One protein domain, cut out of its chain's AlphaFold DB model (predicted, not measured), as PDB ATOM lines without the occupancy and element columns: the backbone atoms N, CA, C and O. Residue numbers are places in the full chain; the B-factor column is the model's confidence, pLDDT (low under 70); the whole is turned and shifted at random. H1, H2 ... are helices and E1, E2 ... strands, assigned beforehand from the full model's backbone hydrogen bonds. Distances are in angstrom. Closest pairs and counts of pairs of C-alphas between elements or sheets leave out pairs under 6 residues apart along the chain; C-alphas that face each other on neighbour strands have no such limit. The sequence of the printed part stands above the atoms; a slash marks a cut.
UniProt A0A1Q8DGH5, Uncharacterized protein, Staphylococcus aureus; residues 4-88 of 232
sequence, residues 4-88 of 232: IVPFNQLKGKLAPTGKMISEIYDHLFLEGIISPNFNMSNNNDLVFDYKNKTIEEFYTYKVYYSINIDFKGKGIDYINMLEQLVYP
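What this domain is: This is residues 4 to 88 of the 232 residues of an uncharacterized protein of Staphylococcus aureus (UniProt A0A1Q8DGH5). A small two-stranded sheet, E1 and E4, sits in the middle of a loose, spread-out model, with the hairpin of E2 and E3 at one end of the longest axis and H2 at the other. H1 runs toward the small sheet, coming near it with residues 25 to 29, while residues 82 to 88, of which 82 to 86 belong to H2, stick out free. The printed part has 85 residues, with two named helices and four named strands in the order H1, E1, E2, E3, E4, H2; both sheets, E1 - E4 and E2 - E3, are antiparallel. The class is mixed, helices and strands, with under half of the residues in named elements. The whole is loose, with a radius of gyration of the C-alphas of 14.9 A and spans of 43 by 34 by 20 A.

Where its parts are: Residues 4 to 17 hold no named element. H1, residues 18 to 30, begins at C-alpha 18 (-5.610, -17.145, 94.103) and is 18.1 A long. The strands are E1, residues 34 to 37, E2, residues 46 to 49, E3, residues 54 to 58, 11.3 A long, and E4, residues 64 to 67. H2, residues 78 to 86, is 12.4 A long and ends at C-alpha 86 (-6.094, 4.368, 97.063).

How they stand to each other: The closest C-alphas of H1 and E1 are those of Leu 28 and Ile 34, 5.7 A apart. E1 and E4 are antiparallel at 138 degrees, with N 35 and O 66 2.9 A apart, within hydrogen-bond range. The hairpin of E2 and E3 is antiparallel at 146 degrees, with N 47 and O 57 at 2.8 A, also within range. H1 is apart from E2, E3, E4 and H2. In H1 and H2 every O i to N i+4 pair is within hydrogen-bond range.

The domain as a whole: The C-alphas farthest apart, of Lys 51 and Tyr 87, are 45.2 A apart. The printed part has no cut, and no link is long. Mean pLDDT of the printed part is 84.0; residues 71 to 76 are under 70.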
ATOM      1  N   ILE A   4      -9.340  -0.834  84.474       83.56
ATOM      2  CA  ILE A   4      -8.493  -1.811  85.143       83.56
ATOM      3  C   ILE A   4      -8.079  -2.826  84.074       83.56
ATOM      4  O   ILE A   4      -8.918  -3.369  83.350       83.56
ATOM      5  N   VAL A   5      -6.769  -3.035  83.946       87.31
ATOM      6  CA  VAL A   5      -6.207  -4.031  83.026       87.31
ATOM      7  C   VAL A   5      -6.606  -5.447  83.454       87.31
ATOM      8  O   VAL A   5      -6.901  -5.660  84.632       87.31
ATOM      9  N   PRO A   6      -6.571  -6.428  82.537       86.44
ATOM     10  CA  PRO A   6      -6.784  -7.823  82.887       86.44
ATOM     11  C   PRO A   6      -5.948  -8.265  84.090       86.44
ATOM     12  O   PRO A   6      -4.765  -7.937  84.199       86.44
ATOM     13  N   PHE A   7      -6.551  -9.040  84.990       78.62
ATOM     14  CA  PHE A   7      -5.904  -9.451  86.239       78.62
ATOM     15  C   PHE A   7      -4.612 -10.238  86.012       78.62
ATOM     16  O   PHE A   7      -3.649 -10.067  86.754       78.62
ATOM     17  N   ASN A   8      -4.550 -11.052  84.957       81.62
ATOM     18  CA  ASN A   8      -3.328 -11.769  84.584       81.62
ATOM     19  C   ASN A   8      -2.177 -10.854  84.111       81.62
ATOM     20  O   ASN A   8      -1.063 -11.337  83.920       81.62
ATOM     21  N   GLN A   9      -2.438  -9.560  83.911       86.00
ATOM     22  CA  GLN A   9      -1.455  -8.535  83.557       86.00
ATOM     23  C   GLN A   9      -1.117  -7.606  84.733       86.00
ATOM     24  O   GLN A   9      -0.225  -6.761  84.598       86.00
ATOM     25  N   LEU A  10      -1.802  -7.730  85.877       81.50
ATOM     26  CA  LEU A  10      -1.475  -6.945  87.064       81.50
ATOM     27  C   LEU A  10      -0.074  -7.304  87.561       81.50
ATOM     28  O   LEU A  10       0.314  -8.469  87.634       81.50
ATOM     29  N   LYS A  11       0.697  -6.267  87.891       81.50
ATOM     30  CA  LYS A  11       2.036  -6.418  88.459       81.50
ATOM     31  C   LYS A  11       1.947  -6.565  89.971       81.50
ATOM     32  O   LYS A  11       1.188  -5.847  90.615       81.50
ATOM     33  N   GLY A  12       2.808  -7.419  90.513       83.75
ATOM     34  CA  GLY A  12       2.873  -7.697  91.941       83.75
ATOM     35  C   GLY A  12       1.737  -8.592  92.418       83.75
ATOM     36  O   GLY A  12       0.855  -9.012  91.664       83.75
ATOM     37  N   LYS A  13       1.785  -8.908  93.705       91.06
ATOM     38  CA  LYS A  13       0.886  -9.882  94.307       91.06
ATOM     39  C   LYS A  13      -0.291  -9.217  95.015       91.06
ATOM     40  O   LYS A  13      -0.127  -8.633  96.079       91.06
ATOM     41  N   LEU A  14      -1.498  -9.338  94.457       91.56
ATOM     42  CA  LEU A  14      -2.698  -8.699  95.015       91.56
ATOM     43  C   LEU A  14      -3.086  -9.266  96.392       91.56
ATOM     44  O   LEU A  14      -3.237  -8.505  97.343       91.56
ATOM     45  N   ALA A  15      -3.209 -10.590  96.502       94.81
ATOM     46  CA  ALA A  15      -3.597 -11.295  97.725       94.81
ATOM     47  C   ALA A  15      -2.733 -12.554  97.948       94.81
ATOM     48  O   ALA A  15      -2.067 -12.994  97.007       94.81
ATOM     49  N   PRO A  16      -2.702 -13.144  99.162       95.94
ATOM     50  CA  PRO A  16      -1.831 -14.286  99.453       95.94
ATOM     51  C   PRO A  16      -2.198 -15.554  98.671       95.94
ATOM     52  O   PRO A  16      -1.333 -16.365  98.366       95.94
ATOM     53  N   THR A  17      -3.470 -15.741  98.302       95.12
ATOM     54  CA  THR A  17      -3.902 -16.907  97.516       95.12
ATOM     55  C   THR A  17      -4.754 -16.505  96.319       95.12
ATOM     56  O   THR A  17      -5.492 -15.524  96.364       95.12
ATOM     57  N   GLY A  18      -4.719 -17.318  95.257       90.06
ATOM     58  CA  GLY A  18      -5.610 -17.145  94.103       90.06
ATOM     59  C   GLY A  18      -7.098 -17.253  94.457       90.06
ATOM     60  O   GLY A  18      -7.914 -16.599  93.825       90.06
ATOM     61  N   LYS A  19      -7.449 -18.013  95.505       92.06
ATOM     62  CA  LYS A  19      -8.822 -18.085  96.025       92.06
ATOM     63  C   LYS A  19      -9.275 -16.725  96.557       92.06
ATOM     64  O   LYS A  19     -10.322 -16.246  96.145       92.06
ATOM     65  N   MET A  20      -8.452 -16.072  97.380       94.56
ATOM     66  CA  MET A  20      -8.751 -14.729  97.888       94.56
ATOM     67  C   MET A  20      -8.825 -13.688  96.761       94.56
ATOM     68  O   MET A  20      -9.642 -12.776  96.829       94.56
ATOM     69  N   ILE A  21      -8.014 -13.827  95.703       91.44
ATOM     70  CA  ILE A  21      -8.131 -12.970  94.509       91.44
ATOM     71  C   ILE A  21      -9.508 -13.142  93.853       91.44
ATOM     72  O   ILE A  21     -10.162 -12.137  93.579       91.44
ATOM     73  N   SER A  22      -9.963 -14.385  93.642       89.00
ATOM     74  CA  SER A  22     -11.310 -14.651  93.117       89.00
ATOM     75  C   SER A  22     -12.394 -14.060  94.015       89.00
ATOM     76  O   SER A  22     -13.287 -13.398  93.511       89.00
ATOM     77  N   GLU A  23     -12.295 -14.231  95.336       92.38
ATOM     78  CA  GLU A  23     -13.291 -13.716  96.288       92.38
ATOM     79  C   GLU A  23     -13.380 -12.180  96.269       92.38
ATOM     80  O   GLU A  23     -14.478 -11.626  96.280       92.38
ATOM     81  N   ILE A  24     -12.237 -11.482  96.186       90.94
ATOM     82  CA  ILE A  24     -12.205 -10.019  96.021       90.94
ATOM     83  C   ILE A  24     -12.892  -9.626  94.713       90.94
ATOM     84  O   ILE A  24     -13.706  -8.704  94.696       90.94
ATOM     85  N   TYR A  25     -12.569 -10.318  93.620       87.88
ATOM     86  CA  TYR A  25     -13.173 -10.053  92.323       87.88
ATOM     87  C   TYR A  25     -14.692 -10.243  92.354       87.88
ATOM     88  O   TYR A  25     -15.426  -9.332  91.971       87.88
ATOM     89  N   ASP A  26     -15.144 -11.406  92.820       89.44
ATOM     90  CA  ASP A  26     -16.555 -11.770  92.847       89.44
ATOM     91  C   ASP A  26     -17.335 -10.739  93.658       89.44
ATOM     92  O   ASP A  26     -18.381 -10.276  93.216       89.44
ATOM     93  N   HIS A  27     -16.785 -10.292  94.789       92.00
ATOM     94  CA  HIS A  27     -17.395  -9.236  95.586       92.00
ATOM     95  C   HIS A  27     -17.494  -7.907  94.821       92.00
ATOM     96  O   HIS A  27     -18.578  -7.344  94.712       92.00
ATOM     97  N   LEU A  28     -16.396  -7.418  94.231       90.56
ATOM     98  CA  LEU A  28     -16.403  -6.153  93.483       90.56
ATOM     99  C   LEU A  28     -17.353  -6.187  92.276       90.56
ATOM    100  O   LEU A  28     -17.970  -5.174  91.942       90.56
ATOM    101  N   PHE A  29     -17.449  -7.332  91.604       89.25
ATOM    102  CA  PHE A  29     -18.319  -7.521  90.450       89.25
ATOM    103  C   PHE A  29     -19.795  -7.619  90.858       89.25
ATOM    104  O   PHE A  29     -20.631  -6.930  90.274       89.25
ATOM    105  N   LEU A  30     -20.122  -8.424  91.877       90.56
ATOM    106  CA  LEU A  30     -21.496  -8.606  92.362       90.56
ATOM    107  C   LEU A  30     -22.076  -7.324  92.970       90.56
ATOM    108  O   LEU A  30     -23.247  -7.027  92.747       90.56
ATOM    109  N   GLU A  31     -21.253  -6.534  93.663       91.56
ATOM    110  CA  GLU A  31     -21.643  -5.217  94.187       91.56
ATOM    111  C   GLU A  31     -21.708  -4.133  93.094       91.56
ATOM    112  O   GLU A  31     -22.018  -2.973  93.366       91.56
ATOM    113  N   GLY A  32     -21.397  -4.480  91.839       89.62
ATOM    114  CA  GLY A  32     -21.431  -3.554  90.711       89.62
ATOM    115  C   GLY A  32     -20.381  -2.446  90.792       89.62
ATOM    116  O   GLY A  32     -20.526  -1.440  90.100       89.62
ATOM    117  N   ILE A  33     -19.336  -2.618  91.608       89.31
ATOM    118  CA  ILE A  33     -18.217  -1.675  91.754       89.31
ATOM    119  C   ILE A  33     -17.329  -1.711  90.509       89.31
ATOM    120  O   ILE A  33     -16.827  -0.675  90.068       89.31
ATOM    121  N   ILE A  34     -17.148  -2.898  89.925       90.00
ATOM    122  CA  ILE A  34     -16.477  -3.081  88.635       90.00
ATOM    123  C   ILE A  34     -17.424  -3.724  87.626       90.00
ATOM    124  O   ILE A  34     -18.227  -4.588  87.970       90.00
ATOM    125  N   SER A  35     -17.295  -3.338  86.359       90.00
ATOM    126  CA  SER A  35     -18.038  -3.936  85.249       90.00
ATOM    127  C   SER A  35     -17.094  -4.321  84.104       90.00
ATOM    128  O   SER A  35     -16.163  -3.570  83.802       90.00
ATOM    129  N   PRO A  36     -17.271  -5.491  83.461       89.50
ATOM    130  CA  PRO A  36     -16.469  -5.881  82.313       89.50
ATOM    131  C   PRO A  36     -16.588  -4.861  81.183       89.50
ATOM    132  O   PRO A  36     -17.684  -4.485  80.763       89.50
ATOM    133  N   ASN A  37     -15.448  -4.446  80.644       89.56
ATOM    134  CA  ASN A  37     -15.377  -3.615  79.459       89.56
ATOM    135  C   ASN A  37     -15.106  -4.491  78.234       89.56
ATOM    136  O   ASN A  37     -13.965  -4.702  77.812       89.56
ATOM    137  N   PHE A  38     -16.182  -5.021  77.659       88.12
ATOM    138  CA  PHE A  38     -16.098  -5.934  76.522       88.12
ATOM    139  C   PHE A  38     -15.560  -5.273  75.248       88.12
ATOM    140  O   PHE A  38     -14.898  -5.941  74.464       88.12
ATOM    141  N   ASN A  39     -15.752  -3.961  75.075       86.25
ATOM    142  CA  ASN A  39     -15.236  -3.221  73.915       86.25
ATOM    143  C   ASN A  39     -13.703  -3.134  73.900       86.25
ATOM    144  O   ASN A  39     -13.101  -3.059  72.832       86.25
ATOM    145  N   MET A  40     -13.076  -3.112  75.079       86.25
ATOM    146  CA  MET A  40     -11.616  -3.103  75.223       86.25
ATOM    147  C   MET A  40     -11.013  -4.509  75.308       86.25
ATOM    148  O   MET A  40      -9.803  -4.673  75.157       86.25
ATOM    149  N   SER A  41     -11.844  -5.515  75.566       87.56
ATOM    150  CA  SER A  41     -11.412  -6.896  75.757       87.56
ATOM    151  C   SER A  41     -11.226  -7.620  74.428       87.56
ATOM    152  O   SER A  41     -11.824  -7.273  73.413       87.56
ATOM    153  N   ASN A  42     -10.371  -8.642  74.422       85.12
ATOM    154  CA  ASN A  42     -10.174  -9.460  73.233       85.12
ATOM    155  C   ASN A  42     -11.404 -10.351  73.011       85.12
ATOM    156  O   ASN A  42     -11.854 -11.022  73.935       85.12
ATOM    157  N   ASN A  43     -11.902 -10.421  71.775       83.25
ATOM    158  CA  ASN A  43     -13.023 -11.289  71.406       83.25
ATOM    159  C   ASN A  43     -12.782 -12.769  71.739       83.25
ATOM    160  O   ASN A  43     -13.740 -13.483  72.001       83.25
ATOM    161  N   ASN A  44     -11.526 -13.229  71.756       86.06
ATOM    162  CA  ASN A  44     -11.190 -14.606  72.143       86.06
ATOM    163  C   ASN A  44     -11.458 -14.900  73.626       86.06
ATOM    164  O   ASN A  44     -11.513 -16.066  74.014       86.06
ATOM    165  N   ASP A  45     -11.607 -13.859  74.444       86.75
ATOM    166  CA  ASP A  45     -11.889 -13.967  75.870       86.75
ATOM    167  C   ASP A  45     -13.394 -13.799  76.183       86.75
ATOM    168  O   ASP A  45     -13.780 -13.719  77.352       86.75
ATOM    169  N   LEU A  46     -14.240 -13.771  75.146       88.38
ATOM    170  CA  LEU A  46     -15.690 -13.593  75.218       88.38
ATOM    171  C   LEU A  46     -16.401 -14.764  74.527       88.38
ATOM    172  O   LEU A  46     -16.013 -15.195  73.440       88.38
ATOM    173  N   VAL A  47     -17.474 -15.260  75.136       85.44
ATOM    174  CA  VAL A  47     -18.371 -16.262  74.552       85.44
ATOM    175  C   VAL A  47     -19.641 -15.548  74.113       85.44
ATOM    176  O   VAL A  47     -20.361 -14.974  74.930       85.44
ATOM    177  N   PHE A  48     -19.895 -15.541  72.806       82.50
ATOM    178  CA  PHE A  48     -21.024 -14.830  72.215       82.50
ATOM    179  C   PHE A  48     -22.202 -15.766  71.953       82.50
ATOM    180  O   PHE A  48     -22.072 -16.762  71.239       82.50
ATOM    181  N   ASP A  49     -23.381 -15.356  72.406       81.31
ATOM    182  CA  ASP A  49     -24.639 -15.864  71.886       81.31
ATOM    183  C   ASP A  49     -24.948 -15.146  70.564       81.31
ATOM    184  O   ASP A  49     -25.483 -14.033  70.521       81.31
ATOM    185  N   TYR A  50     -24.618 -15.801  69.451       76.50
ATOM    186  CA  TYR A  50     -24.868 -15.270  68.109       76.50
ATOM    187  C   TYR A  50     -26.360 -15.122  67.769       76.50
ATOM    188  O   TYR A  50     -26.693 -14.335  66.880       76.50
ATOM    189  N   LYS A  51     -27.261 -15.857  68.439       79.19
ATOM    190  CA  LYS A  51     -28.709 -15.766  68.188       79.19
ATOM    191  C   LYS A  51     -29.284 -14.503  68.812       79.19
ATOM    192  O   LYS A  51     -30.023 -13.784  68.142       79.19
ATOM    193  N   ASN A  52     -28.912 -14.222  70.058       80.06
ATOM    194  CA  ASN A  52     -29.394 -13.051  70.794       80.06
ATOM    195  C   ASN A  52     -28.490 -11.818  70.642       80.06
ATOM    196  O   ASN A  52     -28.879 -10.723  71.041       80.06
ATOM    197  N   LYS A  53     -27.321 -11.970  70.003       79.12
ATOM    198  CA  LYS A  53     -26.286 -10.931  69.851       79.12
ATOM    199  C   LYS A  53     -25.815 -10.381  71.201       79.12
ATOM    200  O   LYS A  53     -25.570  -9.184  71.338       79.12
ATOM    201  N   THR A  54     -25.692 -11.263  72.186       82.19
ATOM    202  CA  THR A  54     -25.266 -10.948  73.555       82.19
ATOM    203  C   THR A  54     -23.995 -11.710  73.913       82.19
ATOM    204  O   THR A  54     -23.648 -12.695  73.266       82.19
ATOM    205  N   ILE A  55     -23.287 -11.250  74.943       82.19
ATOM    206  CA  ILE A  55     -22.182 -12.000  75.550       82.19
ATOM    207  C   ILE A  55     -22.787 -12.893  76.632       82.19
ATOM    208  O   ILE A  55     -23.493 -12.394  77.506       82.19
ATOM    209  N   GLU A  56     -22.563 -14.199  76.520       83.19
ATOM    210  CA  GLU A  56     -23.082 -15.227  77.430       83.19
ATOM    211  C   GLU A  56     -22.105 -15.472  78.583       83.19
ATOM    212  O   GLU A  56     -22.498 -15.485  79.746       83.19
ATOM    213  N   GLU A  57     -20.813 -15.579  78.264       86.00
ATOM    214  CA  GLU A  57     -19.744 -15.823  79.233       86.00
ATOM    215  C   GLU A  57     -18.482 -15.041  78.853       86.00
ATOM    216  O   GLU A  57     -18.310 -14.596  77.716       86.00
ATOM    217  N   PHE A  58     -17.564 -14.877  79.801       88.19
ATOM    218  CA  PHE A  58     -16.261 -14.272  79.551       88.19
ATOM    219  C   PHE A  58     -15.216 -14.797  80.536       88.19
ATOM    220  O   PHE A  58     -15.534 -15.223  81.646       88.19
ATOM    221  N   TYR A  59     -13.943 -14.740  80.146       86.75
ATOM    222  CA  TYR A  59     -12.847 -15.143  81.025       86.75
ATOM    223  C   TYR A  59     -12.478 -13.995  81.965       86.75
ATOM    224  O   TYR A  59     -11.666 -13.137  81.619       86.75
ATOM    225  N   THR A  60     -13.030 -14.019  83.179       83.50
ATOM    226  CA  THR A  60     -12.830 -13.037  84.261       83.50
ATOM    227  C   THR A  60     -11.406 -12.478  84.369       83.50
ATOM    228  O   THR A  60     -11.186 -11.277  84.446       83.50
ATOM    229  N   TYR A  61     -10.392 -13.340  84.317       84.75
ATOM    230  CA  TYR A  61      -8.996 -12.934  84.512       84.75
ATOM    231  C   TYR A  61      -8.333 -12.271  83.294       84.75
ATOM    232  O   TYR A  61      -7.184 -11.836  83.395       84.75
ATOM    233  N   LYS A  62      -9.016 -12.240  82.145       88.19
ATOM    234  CA  LYS A  62      -8.462 -11.825  80.848       88.19
ATOM    235  C   LYS A  62      -9.156 -10.612  80.230       88.19
ATOM    236  O   LYS A  62      -8.619 -10.032  79.289       88.19
ATOM    237  N   VAL A  63     -10.314 -10.217  80.751       90.62
ATOM    238  CA  VAL A  63     -11.051  -9.045  80.266       90.62
ATOM    239  C   VAL A  63     -10.621  -7.772  80.993       90.62
ATOM    240  O   VAL A  63     -10.114  -7.810  82.114       90.62
ATOM    241  N   TYR A  64     -10.809  -6.634  80.333       91.56
ATOM    242  CA  TYR A  64     -10.682  -5.319  80.955       91.56
ATOM    243  C   TYR A  64     -11.911  -5.027  81.810       91.56
ATOM    244  O   TYR A  64     -13.011  -5.473  81.485       91.56
ATOM    245  N   TYR A  65     -11.742  -4.209  82.844       89.88
ATOM    246  CA  TYR A  65     -12.842  -3.744  83.688       89.88
ATOM    247  C   TYR A  65     -12.907  -2.222  83.729       89.88
ATOM    248  O   TYR A  65     -11.890  -1.537  83.666       89.88
ATOM    249  N   SER A  66     -14.113  -1.687  83.864       88.56
ATOM    250  CA  SER A  66     -14.385  -0.289  84.179       88.56
ATOM    251  C   SER A  66     -14.786  -0.168  85.649       88.56
ATOM    252  O   SER A  66     -15.466  -1.041  86.185       88.56
ATOM    253  N   ILE A  67     -14.371   0.921  86.297       86.12
ATOM    254  CA  ILE A  67     -14.856   1.279  87.635       86.12
ATOM    255  C   ILE A  67     -16.245   1.898  87.468       86.12
ATOM    256  O   ILE A  67     -16.405   2.871  86.735       86.12
ATOM    257  N   ASN A  68     -17.242   1.336  88.143       85.38
ATOM    258  CA  ASN A  68     -18.640   1.740  88.061       85.38
ATOM    259  C   ASN A  68     -19.092   2.385  89.379       85.38
ATOM    260  O   ASN A  68     -19.990   1.904  90.064       85.38
ATOM    261  N   ILE A  69     -18.436   3.485  89.751       78.81
ATOM    262  CA  ILE A  69     -18.800   4.262  90.937       78.81
ATOM    263  C   ILE A  69     -19.071   5.707  90.521       78.81
ATOM    264  O   ILE A  69     -18.209   6.363  89.936       78.81
ATOM    265  N   ASP A  70     -20.268   6.209  90.830       70.81
ATOM    266  CA  ASP A  70     -20.642   7.595  90.548       70.81
ATOM    267  C   ASP A  70     -20.419   8.494  91.771       70.81
ATOM    268  O   ASP A  70     -21.186   8.489  92.734       70.81
ATOM    269  N   PHE A  71     -19.363   9.306  91.718       63.69
ATOM    270  CA  PHE A  71     -19.090  10.352  92.708       63.69
ATOM    271  C   PHE A  71     -19.525  11.749  92.245       63.69
ATOM    272  O   PHE A  71     -19.426  12.706  93.020       63.69
ATOM    273  N   LYS A  72     -20.055  11.897  91.018       55.03
ATOM    274  CA  LYS A  72     -20.421  13.209  90.456       55.03
ATOM    275  C   LYS A  72     -21.523  13.892  91.263       55.03
ATOM    276  O   LYS A  72     -21.507  15.113  91.395       55.03
ATOM    277  N   GLY A  73     -22.408  13.120  91.900       54.97
ATOM    278  CA  GLY A  73     -23.428  13.635  92.820       54.97
ATOM    279  C   GLY A  73     -22.881  14.331  94.078       54.97
ATOM    280  O   GLY A  73     -23.638  15.017  94.761       54.97
ATOM    281  N   LYS A  74     -21.581  14.191  94.388       58.47
ATOM    282  CA  LYS A  74     -20.918  14.818  95.546       58.47
ATOM    283  C   LYS A  74     -19.976  15.973  95.177       58.47
ATOM    284  O   LYS A  74     -19.310  16.501  96.062       58.47
ATOM    285  N   GLY A  75     -19.893  16.364  93.899       64.38
ATOM    286  CA  GLY A  75     -18.987  17.431  93.442       64.38
ATOM    287  C   GLY A  75     -17.494  17.089  93.550       64.38
ATOM    288  O   GLY A  75     -16.660  17.988  93.505       64.38
ATOM    289  N   ILE A  76     -17.157  15.805  93.706       65.12
ATOM    290  CA  ILE A  76     -15.783  15.300  93.789       65.12
ATOM    291  C   ILE A  76     -15.320  14.981  92.365       65.12
ATOM    292  O   ILE A  76     -16.007  14.259  91.639       65.12
ATOM    293  N   ASP A  77     -14.180  15.531  91.941       76.06
ATOM    294  CA  ASP A  77     -13.596  15.165  90.649       76.06
ATOM    295  C   ASP A  77     -12.998  13.744  90.674       76.06
ATOM    296  O   ASP A  77     -12.758  13.141  91.720       76.06
ATOM    297  N   TYR A  78     -12.767  13.180  89.489       74.50
ATOM    298  CA  TYR A  78     -12.290  11.804  89.339       74.50
ATOM    299  C   TYR A  78     -10.925  11.548  90.005       74.50
ATOM    300  O   TYR A  78     -10.657  10.432  90.443       74.50
ATOM    301  N   ILE A  79     -10.057  12.561  90.098       78.50
ATOM    302  CA  ILE A  79      -8.726  12.408  90.703       78.50
ATOM    303  C   ILE A  79      -8.869  12.266  92.217       78.50
ATOM    304  O   ILE A  79      -8.374  11.296  92.782       78.50
ATOM    305  N   ASN A  80      -9.628  13.162  92.849       77.88
ATOM    306  CA  ASN A  80      -9.921  13.095  94.279       77.88
ATOM    307  C   ASN A  80     -10.646  11.791  94.659       77.88
ATOM    308  O   ASN A  80     -10.416  11.235  95.731       77.88
ATOM    309  N   MET A  81     -11.498  11.269  93.772       78.19
ATOM    310  CA  MET A  81     -12.117   9.952  93.946       78.19
ATOM    311  C   MET A  81     -11.071   8.833  93.998       78.19
ATOM    312  O   MET A  81     -11.098   8.006  94.909       78.19
ATOM    313  N   LEU A  82     -10.161   8.787  93.020       78.69
ATOM    314  CA  LEU A  82      -9.107   7.774  92.992       78.69
ATOM    315  C   LEU A  82      -8.210   7.877  94.225       78.69
ATOM    316  O   LEU A  82      -7.871   6.851  94.806       78.69
ATOM    317  N   GLU A  83      -7.878   9.089  94.665       82.06
ATOM    318  CA  GLU A  83      -7.104   9.291  95.891       82.06
ATOM    319  C   GLU A  83      -7.806   8.707  97.120       82.06
ATOM    320  O   GLU A  83      -7.166   8.009  97.902       82.06
ATOM    321  N   GLN A  84      -9.121   8.900  97.264       81.19
ATOM    322  CA  GLN A  84      -9.889   8.321  98.375       81.19
ATOM    323  C   GLN A  84      -9.973   6.789  98.325       81.19
ATOM    324  O   GLN A  84     -10.062   6.154  99.374       81.19
ATOM    325  N   LEU A  85      -9.945   6.186  97.131       82.44
ATOM    326  CA  LEU A  85      -9.929   4.728  96.970       82.44
ATOM    327  C   LEU A  85      -8.547   4.130  97.254       82.44
ATOM    328  O   LEU A  85      -8.455   3.056  97.842       82.44
ATOM    329  N   VAL A  86      -7.478   4.814  96.839       82.06
ATOM    330  CA  VAL A  86      -6.094   4.368  97.063       82.06
ATOM    331  C   VAL A  86      -5.676   4.587  98.520       82.06
ATOM    332  O   VAL A  86      -4.965   3.758  99.087       82.06
ATOM    333  N   TYR A  87      -6.144   5.672  99.139       84.50
ATOM    334  CA  TYR A  87      -5.807   6.081 100.501       84.50
ATOM    335  C   TYR A  87      -7.075   6.314 101.340       84.50
ATOM    336  O   TYR A  87      -7.389   7.456 101.699       84.50
ATOM    337  N   PRO A  88      -7.838   5.251 101.657       87.69
ATOM    338  CA  PRO A  88      -9.089   5.391 102.389       87.69
ATOM    339  C   PRO A  88      -8.854   5.845 103.834       87.69
ATOM    340  O   PRO A  88      -7.956   5.363 104.526       87.69
TER     341      PRO A  88